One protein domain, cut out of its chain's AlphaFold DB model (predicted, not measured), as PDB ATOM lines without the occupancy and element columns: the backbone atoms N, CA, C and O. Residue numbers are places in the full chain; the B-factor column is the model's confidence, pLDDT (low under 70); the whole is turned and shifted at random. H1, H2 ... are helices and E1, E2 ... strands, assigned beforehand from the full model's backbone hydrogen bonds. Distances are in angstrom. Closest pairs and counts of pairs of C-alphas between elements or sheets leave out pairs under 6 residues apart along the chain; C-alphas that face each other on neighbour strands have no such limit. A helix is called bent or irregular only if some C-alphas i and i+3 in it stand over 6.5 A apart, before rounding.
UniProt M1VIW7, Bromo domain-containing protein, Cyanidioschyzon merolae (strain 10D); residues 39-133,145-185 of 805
ATOM      1  N   ALA A  39     -22.438  97.239  31.073       79.12
ATOM      2  CA  ALA A  39     -21.012  96.954  31.078       79.12
ATOM      3  C   ALA A  39     -20.736  95.469  30.791       79.12
ATOM      4  O   ALA A  39     -21.076  94.581  31.582       79.12
ATOM      5  N   LYS A  40     -20.062  95.194  29.669       85.56
ATOM      6  CA  LYS A  40     -19.495  93.870  29.381       85.56
ATOM      7  C   LYS A  40     -18.595  93.427  30.532       85.56
ATOM      8  O   LYS A  40     -17.790  94.202  31.046       85.56
ATOM      9  N   LYS A  41     -18.702  92.152  30.917       89.75
ATOM     10  CA  LYS A  41     -17.892  91.585  32.004       89.75
ATOM     11  C   LYS A  41     -16.414  91.655  31.639       89.75
ATOM     12  O   LYS A  41     -16.053  91.356  30.507       89.75
ATOM     13  N   GLN A  42     -15.566  91.971  32.609       91.06
ATOM     14  CA  GLN A  42     -14.119  91.881  32.442       91.06
ATOM     15  C   GLN A  42     -13.603  90.566  33.012       91.06
ATOM     16  O   GLN A  42     -14.008  90.150  34.098       91.06
ATOM     17  N   ARG A  43     -12.739  89.886  32.261       93.06
ATOM     18  CA  ARG A  43     -12.116  88.612  32.637       93.06
ATOM     19  C   ARG A  43     -10.642  88.632  32.267       93.06
ATOM     20  O   ARG A  43     -10.229  89.434  31.439       93.06
ATOM     21  N   ARG A  44      -9.849  87.735  32.848       91.31
ATOM     22  CA  ARG A  44      -8.458  87.518  32.436       91.31
ATOM     23  C   ARG A  44      -8.321  86.239  31.644       91.31
ATOM     24  O   ARG A  44      -9.026  85.265  31.914       91.31
ATOM     25  N   LEU A  45      -7.411  86.273  30.682       93.62
ATOM     26  CA  LEU A  45      -7.129  85.178  29.779       93.62
ATOM     27  C   LEU A  45      -5.654  84.763  29.904       93.62
ATOM     28  O   LEU A  45      -4.750  85.554  29.627       93.62
ATOM     29  N   LEU A  46      -5.435  83.525  30.350       91.81
ATOM     30  CA  LEU A  46      -4.139  82.855  30.510       91.81
ATOM     31  C   LEU A  46      -3.976  81.726  29.482       91.81
ATOM     32  O   LEU A  46      -4.962  81.238  28.937       91.81
ATOM     33  N   GLN A  47      -2.739  81.273  29.272       91.69
ATOM     34  CA  GLN A  47      -2.348  80.230  28.302       91.69
ATOM     35  C   GLN A  47      -3.093  80.346  26.967       91.69
ATOM     36  O   GLN A  47      -3.761  79.409  26.529       91.69
ATOM     37  N   PHE A  48      -3.040  81.536  26.373       94.44
ATOM     38  CA  PHE A  48      -3.880  81.895  25.246       94.44
ATOM     39  C   PHE A  48      -3.201  81.679  23.894       94.44
ATOM     40  O   PHE A  48      -1.984  81.820  23.765       94.44
ATOM     41  N   SER A  49      -4.027  81.399  22.891       95.75
ATOM     42  CA  SER A  49      -3.661  81.350  21.475       95.75
ATOM     43  C   SER A  49      -4.753  82.021  20.650       95.75
ATOM     44  O   SER A  49      -5.931  81.723  20.857       95.75
ATOM     45  N   PHE A  50      -4.380  82.875  19.697       96.06
ATOM     46  CA  PHE A  50      -5.308  83.424  18.702       96.06
ATOM     47  C   PHE A  50      -5.229  82.606  17.416       96.06
ATOM     48  O   PHE A  50      -4.134  82.301  16.939       96.06
ATOM     49  N   PHE A  51      -6.377  82.214  16.869       95.25
ATOM     50  CA  PHE A  51      -6.450  81.340  15.706       95.25
ATOM     51  C   PHE A  51      -7.648  81.647  14.808       95.25
ATOM     52  O   PHE A  51      -8.662  82.205  15.227       95.25
ATOM     53  N   ARG A  52      -7.527  81.216  13.556       95.00
ATOM     54  CA  ARG A  52      -8.565  81.271  12.531       95.00
ATOM     55  C   ARG A  52      -9.373  79.967  12.512       95.00
ATOM     56  O   ARG A  52      -8.807  78.922  12.181       95.00
ATOM     57  N   PRO A  53     -10.677  79.977  12.854       92.31
ATOM     58  CA  PRO A  53     -11.484  78.767  12.909       92.31
ATOM     59  C   PRO A  53     -11.714  78.156  11.521       92.31
ATOM     60  O   PRO A  53     -11.869  76.946  11.420       92.31
ATOM     61  N   ASP A  54     -11.666  78.953  10.449       91.62
ATOM     62  CA  ASP A  54     -11.743  78.481   9.060       91.62
ATOM     63  C   ASP A  54     -10.503  77.684   8.622       91.62
ATOM     64  O   ASP A  54     -10.586  76.870   7.702       91.62
ATOM     65  N   ARG A  55      -9.361  77.878   9.295       90.44
ATOM     66  CA  ARG A  55      -8.114  77.140   9.038       90.44
ATOM     67  C   ARG A  55      -7.958  75.878   9.884       90.44
ATOM     68  O   ARG A  55      -7.035  75.104   9.642       90.44
ATOM     69  N   LEU A  56      -8.852  75.637  10.844       87.69
ATOM     70  CA  LEU A  56      -8.893  74.381  11.591       87.69
ATOM     71  C   LEU A  56      -9.482  73.281  10.702       87.69
ATOM     72  O   LEU A  56     -10.675  72.980  10.754       87.69
ATOM     73  N   GLN A  57      -8.643  72.673   9.863       81.69
ATOM     74  CA  GLN A  57      -9.034  71.468   9.143       81.69
ATOM     75  C   GLN A  57      -9.035  70.267  10.103       81.69
ATOM     76  O   GLN A  57      -8.098  70.111  10.883       81.69
ATOM     77  N   PRO A  58     -10.045  69.381  10.038       76.75
ATOM     78  CA  PRO A  58     -10.129  68.211  10.914       76.75
ATOM     79  C   PRO A  58      -8.983  67.204  10.709       76.75
ATOM     80  O   PRO A  58      -8.793  66.336  11.557       76.75
ATOM     81  N   GLU A  59      -8.246  67.313   9.601       76.31
ATOM     82  CA  GLU A  59      -7.161  66.404   9.205       76.31
ATOM     83  C   GLU A  59      -5.755  66.958   9.492       76.31
ATOM     84  O   GLU A  59      -4.780  66.214   9.400       76.31
ATOM     85  N   VAL A  60      -5.629  68.243   9.845       66.44
ATOM     86  CA  VAL A  60      -4.327  68.862  10.132       66.44
ATOM     87  C   VAL A  60      -4.076  68.788  11.633       66.44
ATOM     88  O   VAL A  60      -4.691  69.499  12.426       66.44
ATOM     89  N   ASP A  61      -3.150  67.915  12.026       64.12
ATOM     90  CA  ASP A  61      -2.806  67.659  13.431       64.12
ATOM     91  C   ASP A  61      -2.108  68.845  14.129       64.12
ATOM     92  O   ASP A  61      -1.882  68.808  15.341       64.12
ATOM     93  N   THR A  62      -1.764  69.915  13.407       76.88
ATOM     94  CA  THR A  62      -0.991  71.037  13.949       76.88
ATOM     95  C   THR A  62      -1.780  72.340  13.949       76.88
ATOM     96  O   THR A  62      -1.980  72.963  12.909       76.88
ATOM     97  N   LEU A  63      -2.132  72.817  15.150       80.44
ATOM     98  CA  LEU A  63      -2.722  74.145  15.370       80.44
ATOM     99  C   LEU A  63      -1.900  75.296  14.795       80.44
ATOM    100  O   LEU A  63      -2.449  76.361  14.530       80.44
ATOM    101  N   THR A  64      -0.599  75.088  14.621       86.00
ATOM    102  CA  THR A  64       0.376  76.101  14.228       86.00
ATOM    103  C   THR A  64      -0.005  76.832  12.939       86.00
ATOM    104  O   THR A  64       0.243  78.027  12.836       86.00
ATOM    105  N   GLU A  65      -0.657  76.160  11.984       87.62
ATOM    106  CA  GLU A  65      -1.086  76.775  10.713       87.62
ATOM    107  C   GLU A  65      -2.327  77.672  10.852       87.62
ATOM    108  O   GLU A  65      -2.566  78.564  10.029       87.62
ATOM    109  N   ALA A  66      -3.123  77.440  11.897       92.06
ATOM    110  CA  ALA A  66      -4.307  78.228  12.207       92.06
ATOM    111  C   ALA A  66      -3.993  79.427  13.114       92.06
ATOM    112  O   ALA A  66      -4.822  80.334  13.192       92.06
ATOM    113  N   LEU A  67      -2.835  79.444  13.790       94.88
ATOM    114  CA  LEU A  67      -2.431  80.546  14.662       94.88
ATOM    115  C   LEU A  67      -2.233  81.834  13.856       94.88
ATOM    116  O   LEU A  67      -1.619  81.826  12.790       94.88
ATOM    117  N   VAL A  68      -2.735  82.950  14.386       95.12
ATOM    118  CA  VAL A  68      -2.605  84.268  13.753       95.12
ATOM    119  C   VAL A  68      -2.138  85.328  14.750       95.12
ATOM    120  O   VAL A  68      -2.536  85.288  15.917       95.12
ATOM    121  N   PRO A  69      -1.295  86.283  14.326       93.69
ATOM    122  CA  PRO A  69      -1.005  87.478  15.112       93.69
ATOM    123  C   PRO A  69      -2.288  88.235  15.497       93.69
ATOM    124  O   PRO A  69      -3.263  88.222  14.747       93.69
ATOM    125  N   LEU A  70      -2.303  88.873  16.672       92.62
ATOM    126  CA  LEU A  70      -3.479  89.608  17.163       92.62
ATOM    127  C   LEU A  70      -3.826  90.822  16.281       92.62
ATOM    128  O   LEU A  70      -4.997  91.137  16.121       92.62
ATOM    129  N   ASP A  71      -2.828  91.452  15.666       88.19
ATOM    130  CA  ASP A  71      -2.968  92.610  14.772       88.19
ATOM    131  C   ASP A  71      -3.640  92.284  13.425       88.19
ATOM    132  O   ASP A  71      -4.034  93.190  12.701       88.19
ATOM    133  N   VAL A  72      -3.863  91.004  13.102       88.50
ATOM    134  CA  VAL A  72      -4.672  90.592  11.933       88.50
ATOM    135  C   VAL A  72      -6.159  90.943  12.112       88.50
ATOM    136  O   VAL A  72      -6.910  90.984  11.140       88.50
ATOM    137  N   VAL A  73      -6.605  91.206  13.347       86.94
ATOM    138  CA  VAL A  73      -7.994  91.598  13.646       86.94
ATOM    139  C   VAL A  73      -8.360  92.961  13.037       86.94
ATOM    140  O   VAL A  73      -9.542  93.202  12.808       86.94
ATOM    141  N   ASP A  74      -7.378  93.808  12.717       84.81
ATOM    142  CA  ASP A  74      -7.610  95.165  12.194       84.81
ATOM    143  C   ASP A  74      -7.536  95.253  10.660       84.81
ATOM    144  O   ASP A  74      -7.626  96.338  10.086       84.81
ATOM    145  N   GLU A  75      -7.374  94.124   9.964       88.00
ATOM    146  CA  GLU A  75      -7.402  94.114   8.500       88.00
ATOM    147  C   GLU A  75      -8.772  94.606   7.973       88.00
ATOM    148  O   GLU A  75      -9.792  94.352   8.609       88.00
ATOM    149  N   PRO A  76      -8.848  95.273   6.800       85.94
ATOM    150  CA  PRO A  76     -10.102  95.829   6.269       85.94
ATOM    151  C   PRO A  76     -11.228  94.801   6.086       85.94
ATOM    152  O   PRO A  76     -12.401  95.141   6.209       85.94
ATOM    153  N   ASP A  77     -10.851  93.551   5.811       88.31
ATOM    154  CA  ASP A  77     -11.732  92.386   5.756       88.31
ATOM    155  C   ASP A  77     -11.217  91.354   6.773       88.31
ATOM    156  O   ASP A  77     -10.604  90.349   6.387       88.31
ATOM    157  N   PRO A  78     -11.391  91.614   8.083       85.12
ATOM    158  CA  PRO A  78     -10.682  90.859   9.090       85.12
ATOM    159  C   PRO A  78     -11.225  89.430   9.106       85.12
ATOM    160  O   PRO A  78     -12.448  89.215   9.104       85.12
ATOM    161  N   PRO A  79     -10.351  88.413   9.105       90.12
ATOM    162  CA  PRO A  79     -10.820  87.053   9.258       90.12
ATOM    163  C   PRO A  79     -11.502  86.900  10.617       90.12
ATOM    164  O   PRO A  79     -11.169  87.582  11.584       90.12
ATOM    165  N   VAL A  80     -12.432  85.952  10.722       92.75
ATOM    166  CA  VAL A  80     -12.970  85.584  12.032       92.75
ATOM    167  C   VAL A  80     -11.806  85.059  12.871       92.75
ATOM    168  O   VAL A  80     -11.255  84.008  12.561       92.75
ATOM    169  N   VAL A  81     -11.409  85.786  13.913       93.25
ATOM    170  CA  VAL A  81     -10.380  85.334  14.856       93.25
ATOM    171  C   VAL A  81     -11.060  84.897  16.143       93.25
ATOM    172  O   VAL A  81     -11.921  85.590  16.683       93.25
ATOM    173  N   CYS A  82     -10.667  83.734  16.644       94.81
ATOM    174  CA  CYS A  82     -11.040  83.252  17.963       94.81
ATOM    175  C   CYS A  82      -9.790  83.162  18.836       94.81
ATOM    176  O   CYS A  82      -8.675  82.974  18.353       94.81
ATOM    177  N   ALA A  83      -9.980  83.264  20.140       94.19
ATOM    178  CA  ALA A  83      -8.996  82.894  21.130       94.19
ATOM    179  C   ALA A  83      -9.352  81.539  21.736       94.19
ATOM    180  O   ALA A  83     -10.515  81.147  21.833       94.19
ATOM    181  N   ILE A  84      -8.345  80.833  22.213       93.69
ATOM    182  CA  ILE A  84      -8.526  79.777  23.196       93.69
ATOM    183  C   ILE A  84      -7.606  80.058  24.362       93.69
ATOM    184  O   ILE A  84      -6.473  80.470  24.150       93.69
ATOM    185  N   GLY A  85      -8.090  79.847  25.578       92.38
ATOM    186  CA  GLY A  85      -7.262  79.949  26.768       92.38
ATOM    187  C   GLY A  85      -8.032  79.623  28.037       92.38
ATOM    188  O   GLY A  85      -9.151  79.098  28.017       92.38
ATOM    189  N   TRP A  86      -7.398  79.932  29.155       89.75
ATOM    190  CA  TRP A  86      -7.870  79.675  30.502       89.75
ATOM    191  C   TRP A  86      -8.422  80.966  31.079       89.75
ATOM    192  O   TRP A  86      -7.725  81.977  31.159       89.75
ATOM    193  N   LEU A  87      -9.691  80.928  31.466       89.44
ATOM    194  CA  LEU A  87     -10.337  82.048  32.127       89.44
ATOM    195  C   LEU A  87     -10.013  81.994  33.610       89.44
ATOM    196  O   LEU A  87     -10.396  81.030  34.271       89.44
ATOM    197  N   CYS A  88      -9.357  83.030  34.131       84.12
ATOM    198  CA  CYS A  88      -9.163  83.128  35.572       84.12
ATOM    199  C   CYS A  88     -10.516  83.293  36.260       84.12
ATOM    200  O   CYS A  88     -11.301  84.190  35.930       84.12
ATOM    201  N   THR A  89     -10.765  82.470  37.269       79.56
ATOM    202  CA  THR A  89     -11.717  82.810  38.323       79.56
ATOM    203  C   THR A  89     -11.209  84.016  39.117       79.56
ATOM    204  O   THR A  89     -10.034  84.368  39.062       79.56
ATOM    205  N   ARG A  90     -12.089  84.667  39.883       72.88
ATOM    206  CA  ARG A  90     -11.719  85.831  40.703       72.88
ATOM    207  C   ARG A  90     -10.586  85.525  41.695       72.88
ATOM    208  O   ARG A  90      -9.715  86.360  41.889       72.88
ATOM    209  N   GLU A  91     -10.577  84.331  42.285       72.69
ATOM    210  CA  GLU A  91      -9.507  83.891  43.195       72.69
ATOM    211  C   GLU A  91      -8.179  83.680  42.449       72.69
ATOM    212  O   GLU A  91      -7.121  84.104  42.908       72.69
ATOM    213  N   GLU A  92      -8.222  83.071  41.260       72.56
ATOM    214  CA  GLU A  92      -7.036  82.899  40.408       72.56
ATOM    215  C   GLU A  92      -6.516  84.233  39.870       72.56
ATOM    216  O   GLU A  92      -5.317  84.374  39.655       72.56
ATOM    217  N   ASP A  93      -7.391  85.217  39.676       67.88
ATOM    218  CA  ASP A  93      -7.024  86.573  39.282       67.88
ATOM    219  C   ASP A  93      -6.215  87.284  40.383       67.88
ATOM    220  O   ASP A  93      -5.180  87.900  40.115       67.88
ATOM    221  N   GLU A  94      -6.615  87.131  41.646       72.44
ATOM    222  CA  GLU A  94      -5.858  87.658  42.787       72.44
ATOM    223  C   GLU A  94      -4.463  87.016  42.880       72.44
ATOM    224  O   GLU A  94      -3.465  87.720  43.073       72.44
ATOM    225  N   ILE A  95      -4.375  85.701  42.648       69.06
ATOM    226  CA  ILE A  95      -3.104  84.961  42.608       69.06
ATOM    227  C   ILE A  95      -2.258  85.397  41.405       69.06
ATOM    228  O   ILE A  95      -1.081  85.712  41.569       69.06
ATOM    229  N   ALA A  96      -2.838  85.477  40.207       67.00
ATOM    230  CA  ALA A  96      -2.144  85.902  38.993       67.00
ATOM    231  C   ALA A  96      -1.619  87.340  39.119       67.00
ATOM    232  O   ALA A  96      -0.479  87.615  38.759       67.00
ATOM    233  N   SER A  97      -2.403  88.244  39.714       71.62
ATOM    234  CA  SER A  97      -1.986  89.618  40.027       71.62
ATOM    235  C   SER A  97      -0.856  89.675  41.060       71.62
ATOM    236  O   SER A  97      -0.024  90.581  41.030       71.62
ATOM    237  N   ALA A  98      -0.818  88.746  42.018       71.06
ATOM    238  CA  ALA A  98       0.294  88.637  42.959       71.06
ATOM    239  C   ALA A  98       1.568  88.130  42.261       71.06
ATOM    240  O   ALA A  98       2.634  88.710  42.446       71.06
ATOM    241  N   VAL A  99       1.447  87.105  41.413       67.12
ATOM    242  CA  VAL A  99       2.554  86.539  40.625       67.12
ATOM    243  C   VAL A  99       3.150  87.575  39.673       67.12
ATOM    244  O   VAL A  99       4.367  87.723  39.621       67.12
ATOM    245  N   GLU A 100       2.311  88.322  38.959       67.50
ATOM    246  CA  GLU A 100       2.741  89.356  38.015       67.50
ATOM    247  C   GLU A 100       3.502  90.484  38.721       67.50
ATOM    248  O   GLU A 100       4.614  90.816  38.313       67.50
ATOM    249  N   ARG A 101       2.989  90.978  39.858       72.69
ATOM    250  CA  ARG A 101       3.709  91.952  40.699       72.69
ATOM    251  C   ARG A 101       5.070  91.423  41.155       72.69
ATOM    252  O   ARG A 101       6.074  92.117  41.033       72.69
ATOM    253  N   LEU A 102       5.135  90.174  41.615       67.88
ATOM    254  CA  LEU A 102       6.391  89.553  42.050       67.88
ATOM    255  C   LEU A 102       7.387  89.334  40.901       67.88
ATOM    256  O   LEU A 102       8.599  89.418  41.122       67.88
ATOM    257  N   ALA A 103       6.900  89.054  39.690       63.50
ATOM    258  CA  ALA A 103       7.724  88.940  38.490       63.50
ATOM    259  C   ALA A 103       8.310  90.298  38.083       63.50
ATOM    260  O   ALA A 103       9.516  90.387  37.853       63.50
ATOM    261  N   VAL A 104       7.491  91.356  38.076       61.91
ATOM    262  CA  VAL A 104       7.929  92.738  37.805       61.91
ATOM    263  C   VAL A 104       8.952  93.210  38.844       61.91
ATOM    264  O   VAL A 104       9.949  93.835  38.488       61.91
ATOM    265  N   GLU A 105       8.774  92.844  40.115       70.25
ATOM    266  CA  GLU A 105       9.731  93.141  41.190       70.25
ATOM    267  C   GLU A 105      11.037  92.321  41.106       70.25
ATOM    268  O   GLU A 105      11.963  92.566  41.882       70.25
ATOM    269  N   GLY A 106      11.128  91.317  40.223       64.88
ATOM    270  CA  GLY A 106      12.260  90.381  40.171       64.88
ATOM    271  C   GLY A 106      12.371  89.483  41.412       64.88
ATOM    272  O   GLY A 106      13.411  88.873  41.656       64.88
ATOM    273  N   ARG A 107      11.304  89.392  42.213       69.75
ATOM    274  CA  ARG A 107      11.252  88.669  43.497       69.75
ATOM    275  C   ARG A 107      10.559  87.324  43.407       69.75
ATOM    276  O   ARG A 107      10.421  86.633  44.415       69.75
ATOM    277  N   LEU A 108      10.168  86.929  42.202       60.44
ATOM    278  CA  LEU A 108       9.506  85.662  41.945       60.44
ATOM    279  C   LEU A 108      10.302  84.481  42.539       60.44
ATOM    280  O   LEU A 108       9.732  83.656  43.243       60.44
ATOM    281  N   ALA A 109      11.631  84.460  42.376       55.12
ATOM    282  CA  ALA A 109      12.501  83.413  42.923       55.12
ATOM    283  C   ALA A 109      12.610  83.420  44.464       55.12
ATOM    284  O   ALA A 109      12.685  82.355  45.071       55.12
ATOM    285  N   GLU A 110      12.588  84.594  45.109       62.03
ATOM    286  CA  GLU A 110      12.573  84.700  46.580       62.03
ATOM    287  C   GLU A 110      11.246  84.182  47.155       62.03
ATOM    288  O   GLU A 110      11.222  83.555  48.212       62.03
ATOM    289  N   TYR A 111      10.145  84.418  46.438       56.62
ATOM    290  CA  TYR A 111       8.802  84.033  46.863       56.62
ATOM    291  C   TYR A 111       8.439  82.583  46.551       56.62
ATOM    292  O   TYR A 111       7.717  81.975  47.339       56.62
ATOM    293  N   TYR A 112       8.991  81.983  45.492       51.19
ATOM    294  CA  TYR A 112       8.905  80.531  45.277       51.19
ATOM    295  C   TYR A 112       9.594  79.725  46.395       51.19
ATOM    296  O   TYR A 112       9.304  78.545  46.565       51.19
ATOM    297  N   GLY A 113      10.461  80.357  47.196       46.78
ATOM    298  CA  GLY A 113      11.003  79.774  48.428       46.78
ATOM    299  C   GLY A 113      10.025  79.761  49.610       46.78
ATOM    300  O   GLY A 113      10.286  79.080  50.601       46.78
ATOM    301  N   THR A 114       8.905  80.491  49.533       52.09
ATOM    302  CA  THR A 114       7.829  80.433  50.534       52.09
ATOM    303  C   THR A 114       6.817  79.365  50.125       52.09
ATOM    304  O   THR A 114       6.223  79.435  49.049       52.09
ATOM    305  N   THR A 115       6.643  78.355  50.978       49.31
ATOM    306  CA  THR A 115       5.845  77.154  50.684       49.31
ATOM    307  C   THR A 115       4.403  77.477  50.303       49.31
ATOM    308  O   THR A 115       3.876  76.871  49.382       49.31
ATOM    309  N   ASP A 116       3.781  78.485  50.916       53.34
ATOM    310  CA  ASP A 116       2.335  78.694  50.778       53.34
ATOM    311  C   ASP A 116       1.907  79.290  49.427       53.34
ATOM    312  O   ASP A 116       0.900  78.857  48.864       53.34
ATOM    313  N   LEU A 117       2.659  80.253  48.871       50.25
ATOM    314  CA  LEU A 117       2.346  80.843  47.559       50.25
ATOM    315  C   LEU A 117       2.823  79.945  46.419       50.25
ATOM    316  O   LEU A 117       2.104  79.806  45.435       50.25
ATOM    317  N   ALA A 118       3.985  79.299  46.567       49.25
ATOM    318  CA  ALA A 118       4.440  78.280  45.628       49.25
ATOM    319  C   ALA A 118       3.409  77.149  45.535       49.25
ATOM    320  O   ALA A 118       2.985  76.815  44.438       49.25
ATOM    321  N   GLU A 119       2.894  76.659  46.668       54.81
ATOM    322  CA  GLU A 119       1.798  75.689  46.693       54.81
ATOM    323  C   GLU A 119       0.467  76.261  46.203       54.81
ATOM    324  O   GLU A 119      -0.358  75.503  45.708       54.81
ATOM    325  N   ALA A 120       0.167  77.551  46.377       56.81
ATOM    326  CA  ALA A 120      -1.068  78.149  45.860       56.81
ATOM    327  C   ALA A 120      -1.024  78.301  44.333       56.81
ATOM    328  O   ALA A 120      -2.001  77.972  43.665       56.81
ATOM    329  N   VAL A 121       0.115  78.729  43.788       56.31
ATOM    330  CA  VAL A 121       0.384  78.823  42.350       56.31
ATOM    331  C   VAL A 121       0.460  77.429  41.737       56.31
ATOM    332  O   VAL A 121      -0.225  77.189  40.749       56.31
ATOM    333  N   ASP A 122       1.169  76.481  42.356       56.28
ATOM    334  CA  ASP A 122       1.180  75.080  41.922       56.28
ATOM    335  C   ASP A 122      -0.188  74.430  42.083       56.28
ATOM    336  O   ASP A 122      -0.552  73.630  41.235       56.28
ATOM    337  N   ARG A 123      -0.997  74.759  43.100       60.91
ATOM    338  CA  ARG A 123      -2.382  74.263  43.200       60.91
ATOM    339  C   ARG A 123      -3.286  74.895  42.158       60.91
ATOM    340  O   ARG A 123      -4.125  74.179  41.632       60.91
ATOM    341  N   ALA A 124      -3.147  76.180  41.848       56.03
ATOM    342  CA  ALA A 124      -3.910  76.833  40.788       56.03
ATOM    343  C   ALA A 124      -3.526  76.253  39.418       56.03
ATOM    344  O   ALA A 124      -4.395  75.792  38.684       56.03
ATOM    345  N   LEU A 125      -2.225  76.141  39.127       54.28
ATOM    346  CA  LEU A 125      -1.687  75.496  37.925       54.28
ATOM    347  C   LEU A 125      -2.029  74.004  37.863       54.28
ATOM    348  O   LEU A 125      -2.389  73.512  36.800       54.28
ATOM    349  N   SER A 126      -1.975  73.279  38.979       59.00
ATOM    350  CA  SER A 126      -2.323  71.855  39.039       59.00
ATOM    351  C   SER A 126      -3.824  71.638  38.935       59.00
ATOM    352  O   SER A 126      -4.226  70.688  38.283       59.00
ATOM    353  N   ARG A 127      -4.678  72.485  39.524       57.78
ATOM    354  CA  ARG A 127      -6.141  72.420  39.338       57.78
ATOM    355  C   ARG A 127      -6.517  72.752  37.910       57.78
ATOM    356  O   ARG A 127      -7.356  72.053  37.344       57.78
ATOM    357  N   ALA A 128      -5.854  73.752  37.330       51.53
ATOM    358  CA  ALA A 128      -5.939  74.028  35.916       51.53
ATOM    359  C   ALA A 128      -5.595  72.740  35.139       51.53
ATOM    360  O   ALA A 128      -6.469  72.107  34.547       51.53
ATOM    361  N   GLN A 129      -4.375  72.224  35.276       51.12
ATOM    362  CA  GLN A 129      -3.915  71.010  34.591       51.12
ATOM    363  C   GLN A 129      -4.773  69.752  34.866       51.12
ATOM    364  O   GLN A 129      -4.977  68.955  33.951       51.12
ATOM    365  N   GLN A 130      -5.313  69.560  36.073       50.09
ATOM    366  CA  GLN A 130      -6.127  68.398  36.468       50.09
ATOM    367  C   GLN A 130      -7.557  68.467  35.924       50.09
ATOM    368  O   GLN A 130      -8.080  67.442  35.480       50.09
ATOM    369  N   GLY A 131      -8.164  69.659  35.857       51.06
ATOM    370  CA  GLY A 131      -9.421  69.867  35.128       51.06
ATOM    371  C   GLY A 131      -9.302  69.449  33.658       51.06
ATOM    372  O   GLY A 131     -10.239  68.898  33.082       51.06
ATOM    373  N   ALA A 132      -8.106  69.587  33.080       41.25
ATOM    374  CA  ALA A 132      -7.803  69.160  31.720       41.25
ATOM    375  C   ALA A 132      -7.516  67.652  31.539       41.25
ATOM    376  O   ALA A 132      -7.468  67.185  30.400       41.25
ATOM    377  N   VAL A 133      -7.318  66.874  32.609       41.88
ATOM    378  CA  VAL A 133      -7.112  65.410  32.526       41.88
ATOM    379  C   VAL A 133      -8.440  64.653  32.652       41.88
ATOM    380  O   VAL A 133      -8.633  63.639  31.981       41.88
ATOM    381  N   LEU A 145      -7.753  70.736  22.308       50.97
ATOM    382  CA  LEU A 145      -7.521  72.108  22.675       50.97
ATOM    383  C   LEU A 145      -8.035  72.324  24.105       50.97
ATOM    384  O   LEU A 145      -9.236  72.409  24.357       50.97
ATOM    385  N   LYS A 146      -7.110  72.310  25.069       64.25
ATOM    386  CA  LYS A 146      -7.390  72.465  26.499       64.25
ATOM    387  C   LYS A 146      -7.564  73.952  26.795       64.25
ATOM    388  O   LYS A 146      -6.618  74.631  27.169       64.25
ATOM    389  N   GLY A 147      -8.775  74.453  26.590       74.06
ATOM    390  CA  GLY A 147      -9.142  75.826  26.913       74.06
ATOM    391  C   GLY A 147     -10.582  76.119  26.517       74.06
ATOM    392  O   GLY A 147     -11.191  75.383  25.741       74.06
ATOM    393  N   THR A 148     -11.146  77.187  27.073       82.81
ATOM    394  CA  THR A 148     -12.471  77.649  26.647       82.81
ATOM    395  C   THR A 148     -12.287  78.428  25.346       82.81
ATOM    396  O   THR A 148     -11.509  79.386  25.348       82.81
ATOM    397  N   PRO A 149     -12.935  78.040  24.232       89.12
ATOM    398  CA  PRO A 149     -12.935  78.867  23.036       89.12
ATOM    399  C   PRO A 149     -13.665  80.178  23.345       89.12
ATOM    400  O   PRO A 149     -14.743  80.180  23.940       89.12
ATOM    401  N   ILE A 150     -13.050  81.290  22.969       92.12
ATOM    402  CA  ILE A 150     -13.514  82.656  23.199       92.12
ATOM    403  C   ILE A 150     -13.536  83.335  21.838       92.12
ATOM    404  O   ILE A 150     -12.516  83.408  21.164       92.12
ATOM    405  N   GLY A 151     -14.687  83.826  21.407       91.06
ATOM    406  CA  GLY A 151     -14.790  84.527  20.136       91.06
ATOM    407  C   GLY A 151     -16.187  84.446  19.529       91.06
ATOM    408  O   GLY A 151     -17.064  83.799  20.106       91.06
ATOM    409  N   PRO A 152     -16.397  85.083  18.369       95.50
ATOM    410  CA  PRO A 152     -15.389  85.804  17.587       95.50
ATOM    411  C   PRO A 152     -14.866  87.055  18.308       95.50
ATOM    412  O   PRO A 152     -15.577  87.687  19.091       95.50
ATOM    413  N   ILE A 153     -13.596  87.377  18.084       96.06
ATOM    414  CA  ILE A 153     -12.990  88.624  18.548       96.06
ATOM    415  C   ILE A 153     -13.524  89.748  17.670       96.06
ATOM    416  O   ILE A 153     -13.425  89.677  16.448       96.06
ATOM    417  N   ARG A 154     -14.117  90.763  18.299       94.94
ATOM    418  CA  ARG A 154     -14.674  91.929  17.601       94.94
ATOM    419  C   ARG A 154     -13.685  93.071  17.483       94.94
ATOM    420  O   ARG A 154     -13.696  93.782  16.490       94.94
ATOM    421  N   SER A 155     -12.918  93.287  18.541       94.25
ATOM    422  CA  SER A 155     -11.944  94.362  18.636       94.25
ATOM    423  C   SER A 155     -10.902  93.992  19.684       94.25
ATOM    424  O   SER A 155     -11.079  93.051  20.467       94.25
ATOM    425  N   TRP A 156      -9.810  94.732  19.711       94.38
ATOM    426  CA  TRP A 156      -8.834  94.681  20.783       94.38
ATOM    427  C   TRP A 156      -8.320  96.099  21.029       94.38
ATOM    428  O   TRP A 156      -8.531  97.001  20.222       94.38
ATOM    429  N   CYS A 157      -7.709  96.332  22.185       93.00
ATOM    430  CA  CYS A 157      -7.108  97.621  22.492       93.00
ATOM    431  C   CYS A 157      -5.958  97.487  23.487       93.00
ATOM    432  O   CYS A 157      -5.813  96.480  24.192       93.00
ATOM    433  N   ILE A 158      -5.146  98.539  23.554       92.06
ATOM    434  CA  ILE A 158      -4.065  98.677  24.524       92.06
ATOM    435  C   ILE A 158      -4.502  99.682  25.579       92.06
ATOM    436  O   ILE A 158      -4.835 100.829  25.283       92.06
ATOM    437  N   GLN A 159      -4.467  99.271  26.838       90.69
ATOM    438  CA  GLN A 159      -4.521 100.199  27.950       90.69
ATOM    439  C   GLN A 159      -3.117 100.757  28.185       90.69
ATOM    440  O   GLN A 159      -2.227 100.053  28.663       90.69
ATOM    441  N   PHE A 160      -2.935 102.033  27.852       88.12
ATOM    442  CA  PHE A 160      -1.689 102.762  28.059       88.12
ATOM    443  C   PHE A 160      -1.482 103.073  29.549       88.12
ATOM    444  O   PHE A 160      -2.383 103.553  30.244       88.12
ATOM    445  N   GLY A 161      -0.281 102.793  30.053       86.56
ATOM    446  CA  GLY A 161       0.078 102.963  31.458       86.56
ATOM    447  C   GLY A 161       1.465 102.404  31.758       86.56
ATOM    448  O   GLY A 161       2.103 101.823  30.886       86.56
ATOM    449  N   ILE A 162       1.935 102.582  32.998       84.88
ATOM    450  CA  ILE A 162       3.226 102.029  33.461       84.88
ATOM    451  C   ILE A 162       3.246 100.504  33.287       84.88
ATOM    452  O   ILE A 162       4.253  99.943  32.868       84.88
ATOM    453  N   GLU A 163       2.109  99.868  33.562       84.44
ATOM    454  CA  GLU A 163       1.823  98.474  33.239       84.44
ATOM    455  C   GLU A 163       0.879  98.456  32.029       84.44
ATOM    456  O   GLU A 163      -0.336  98.593  32.218       84.44
ATOM    457  N   PRO A 164       1.395  98.362  30.789       87.19
ATOM    458  CA  PRO A 164       0.533  98.215  29.624       87.19
ATOM    459  C   PRO A 164      -0.319  96.960  29.771       87.19
ATOM    460  O   PRO A 164       0.137  95.963  30.330       87.19
ATOM    461  N   ARG A 165      -1.556  96.994  29.274       90.06
ATOM    462  CA  ARG A 165      -2.446  95.823  29.255       90.06
ATOM    463  C   ARG A 165      -3.113  95.695  27.904       90.06
ATOM    464  O   ARG A 165      -3.551  96.692  27.340       90.06
ATOM    465  N   ILE A 166      -3.218  94.470  27.407       92.81
ATOM    466  CA  ILE A 166      -3.909  94.180  26.150       92.81
ATOM    467  C   ILE A 166      -5.282  93.633  26.493       92.81
ATOM    468  O   ILE A 166      -5.411  92.685  27.271       92.81
ATOM    469  N   TYR A 167      -6.306  94.230  25.906       94.56
ATOM    470  CA  TYR A 167      -7.682  93.806  26.060       94.56
ATOM    471  C   TYR A 167      -8.225  93.326  24.725       94.56
ATOM    472  O   TYR A 167      -7.966  93.928  23.691       94.56
ATOM    473  N   VAL A 168      -9.001  92.250  24.760       95.75
ATOM    474  CA  VAL A 168      -9.688  91.697  23.595       95.75
ATOM    475  C   VAL A 168     -11.179  91.662  23.884       95.75
ATOM    476  O   VAL A 168     -11.603  91.189  24.940       95.75
ATOM    477  N   GLU A 169     -11.979  92.175  22.963       96.19
ATOM    478  CA  GLU A 169     -13.428  92.246  23.071       96.19
ATOM    479  C   GLU A 169     -14.089  91.102  22.302       96.19
ATOM    480  O   GLU A 169     -13.802  90.866  21.128       96.19
ATOM    481  N   THR A 170     -15.054  90.442  22.937       96.06
ATOM    482  CA  THR A 170     -16.035  89.589  22.255       96.06
ATOM    483  C   THR A 170     -17.449  90.111  22.490       96.06
ATOM    484  O   THR A 170     -17.660  91.129  23.154       96.06
ATOM    485  N   ASP A 171     -18.449  89.414  21.963       94.50
ATOM    486  CA  ASP A 171     -19.870  89.669  22.224       94.50
ATOM    487  C   ASP A 171     -20.191  89.689  23.728       94.50
ATOM    488  O   ASP A 171     -20.983  90.516  24.178       94.50
ATOM    489  N   ASP A 172     -19.528  88.828  24.503       92.94
ATOM    490  CA  ASP A 172     -19.871  88.556  25.901       92.94
ATOM    491  C   ASP A 172     -19.100  89.416  26.910       92.94
ATOM    492  O   ASP A 172     -19.610  89.745  27.988       92.94
ATOM    493  N   ALA A 173     -17.830  89.709  26.619       94.81
ATOM    494  CA  ALA A 173     -16.891  90.196  27.623       94.81
ATOM    495  C   ALA A 173     -15.661  90.889  27.020       94.81
ATOM    496  O   ALA A 173     -15.330  90.727  25.847       94.81
ATOM    497  N   TRP A 174     -14.964  91.625  27.884       95.19
ATOM    498  CA  TRP A 174     -13.594  92.076  27.673       95.19
ATOM    499  C   TRP A 174     -12.629  91.132  28.385       95.19
ATOM    500  O   TRP A 174     -12.802  90.825  29.568       95.19
ATOM    501  N   TYR A 175     -11.590  90.702  27.683       94.94
ATOM    502  CA  TYR A 175     -10.574  89.795  28.196       94.94
ATOM    503  C   TYR A 175      -9.230  90.509  28.269       94.94
ATOM    504  O   TYR A 175      -8.664  90.868  27.245       94.94
ATOM    505  N   HIS A 176      -8.711  90.694  29.480       94.12
ATOM    506  CA  HIS A 176      -7.337  91.118  29.708       94.12
ATOM    507  C   HIS A 176      -6.396  89.937  29.444       94.12
ATOM    508  O   HIS A 176      -6.420  88.928  30.157       94.12
ATOM    509  N   VAL A 177      -5.577  90.075  28.411       93.44
ATOM    510  CA  VAL A 177      -4.599  89.085  27.972       93.44
ATOM    511  C   VAL A 177      -3.346  89.216  28.834       93.44
ATOM    512  O   VAL A 177      -2.666  90.238  28.803       93.44
ATOM    513  N   VAL A 178      -3.042  88.192  29.632       88.81
ATOM    514  CA  VAL A 178      -1.912  88.244  30.572       88.81
ATOM    515  C   VAL A 178      -0.607  87.937  29.839       88.81
ATOM    516  O   VAL A 178      -0.446  86.839  29.313       88.81
ATOM    517  N   TYR A 179       0.350  88.869  29.848       76.00
ATOM    518  CA  TYR A 179       1.575  88.826  29.029       76.00
ATOM    519  C   TYR A 179       2.400  87.535  29.142       76.00
ATOM    520  O   TYR A 179       2.893  87.028  28.137       76.00
ATOM    521  N   TYR A 180       2.552  86.984  30.347       77.81
ATOM    522  CA  TYR A 180       3.304  85.740  30.585       77.81
ATOM    523  C   TYR A 180       2.468  84.474  30.367       77.81
ATOM    524  O   TYR A 180       2.913  83.365  30.652       77.81
ATOM    525  N   GLY A 181       1.240  84.645  29.889       82.19
ATOM    526  CA  GLY A 181       0.275  83.594  29.652       82.19
ATOM    527  C   GLY A 181       0.086  83.263  28.180       82.19
ATOM    528  O   GLY A 181      -0.942  82.690  27.876       82.19
ATOM    529  N   ALA A 182       0.975  83.604  27.246       92.38
ATOM    530  CA  ALA A 182       0.859  83.031  25.900       92.38
ATOM    531  C   ALA A 182       1.098  81.511  25.971       92.38
ATOM    532  O   ALA A 182       1.945  81.049  26.741       92.38
ATOM    533  N   SER A 183       0.352  80.719  25.200       92.25
ATOM    534  CA  SER A 183       0.670  79.295  25.059       92.25
ATOM    535  C   SER A 183       2.069  79.125  24.435       92.25
ATOM    536  O   SER A 183       2.511  80.001  23.683       92.25
ATOM    537  N   PRO A 184       2.800  78.030  24.718       92.12
ATOM    538  CA  PRO A 184       4.135  77.813  24.154       92.12
ATOM    539  C   PRO A 184       4.176  77.890  22.622       92.12
ATOM    540  O   PRO A 184       5.125  78.427  22.056       92.12
ATOM    541  N   GLU A 185       3.137  77.390  21.955       92.19
ATOM    542  CA  GLU A 185       2.981  77.429  20.503       92.19
ATOM    543  C   GLU A 185       2.666  78.830  19.956       92.19
ATOM    544  O   GLU A 185       3.076  79.151  18.841       92.19
TER     545      GLU A 185
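Overview. This is residues 39 to 133 and 145 to 185 of the 805 residues of the protein "Bromo domain-containing protein" of Cyanidioschyzon merolae (strain 10D) (UniProt M1VIW7). A strongly twisted sheet of six strands turns sharply at the bent strand E1, with E2 and E3 on one half of the turn and E6, E5 and E4 on the other. After E2 the helices H2, H3 and H4 make a helical part at one side of the sheet: H2 leads away from it, the short H3 lies at the far end, and H4 folds back, crossing steeply to H2, while the short helix H1 lies beside edge strand E4. The printed part has 136 residues with four named helices and six named strands, in the order E1 H1 E2 H2 H3 H4 E3 E4 E5 E6; the sheet is mixed, ordered E3 E2 E1 E6 E5 E4, and the class is mixed, helices and strands. It is compact, with a radius of gyration of the C-alphas of 16.2 A and spans of 49 by 37 by 26 A.

Arrangement. E1, residues 41 to 51, bends by 96 degrees at residue 47, and its pairing is staggered. Its residues 41 to 45 pair with E6, residues 173 to 177, parallel, with N 43 and O 174 at 2.9 A. Its residues 45 to 51 pair with E2, residues 82 to 87, antiparallel, with N 49 and O 84 at 2.9 A. H1, residues 70 to 74, is on the sheet at a height of 7.4 A, over none of its strands; its closest C-alpha to E4, residues 155 to 159, is that of Val 73, 6.9 A from Ser 155. H2, residues 90 to 104, only grazes the sheet, with residues 90 to 96. With residues 99 to 102 alone it touches H3, residues 108 to 111, only at the corner, and only just, with 3 pairs of C-alphas within 8 A; the closest are Leu 102 and Leu 108, 5.0 A. H4, residues 115 to 133, is not on the sheet; its residues 120 to 124 only just touch residues 92 to 95 of H2, with 3 pairs of C-alphas within 8 A, the closest Glu 92 and Ala 124 at 6.8 A, at a steep tilt of 56 degrees, opposite ways. E3, residues 148 to 150, is an edge strand antiparallel to E2, with N 150 and O 83 at 2.8 A. E4, E5, residues 165 to 169, and E6 form a meander, each strand the antiparallel neighbour of the one before, with N 157 and O 167 at 2.8 A and N 175 and O 168 at 2.8 A; E4 and E5, and E5 and E6, are hairpins. Every O i to N i+4 pair is within hydrogen-bond range in H2 and H4; H1 has 0 of 1, but 2 of 2 O i to N i+3 pairs, and H3 is too short for an i+4 pair.

Along the chain. E1 begins at C-alpha 41, (-17.892, 91.585, 32.004), and measures 22.4 A; E2 measures 14.2 A. H2 measures 21.0 A and H4 25.2 A, ending at C-alpha 133, (-7.112, 65.410, 32.526). E4, E5 and E6 measure 13.3, 13.1 and 12.3 A, and E6 ends at C-alpha 177, (-4.599, 89.085, 27.972).

Size, cuts and confidence. The C-alphas farthest apart, of Pro 76 and Thr 115, are 50.8 A apart. Residues 134 to 144 are not printed, and C-alphas 133 and 145 are 11.9 A apart across this cut. The link E1 to H1, 18 residues, is long. Mean pLDDT of the printed part is 79.2; 40 residues are under 70, among them 106 to 133.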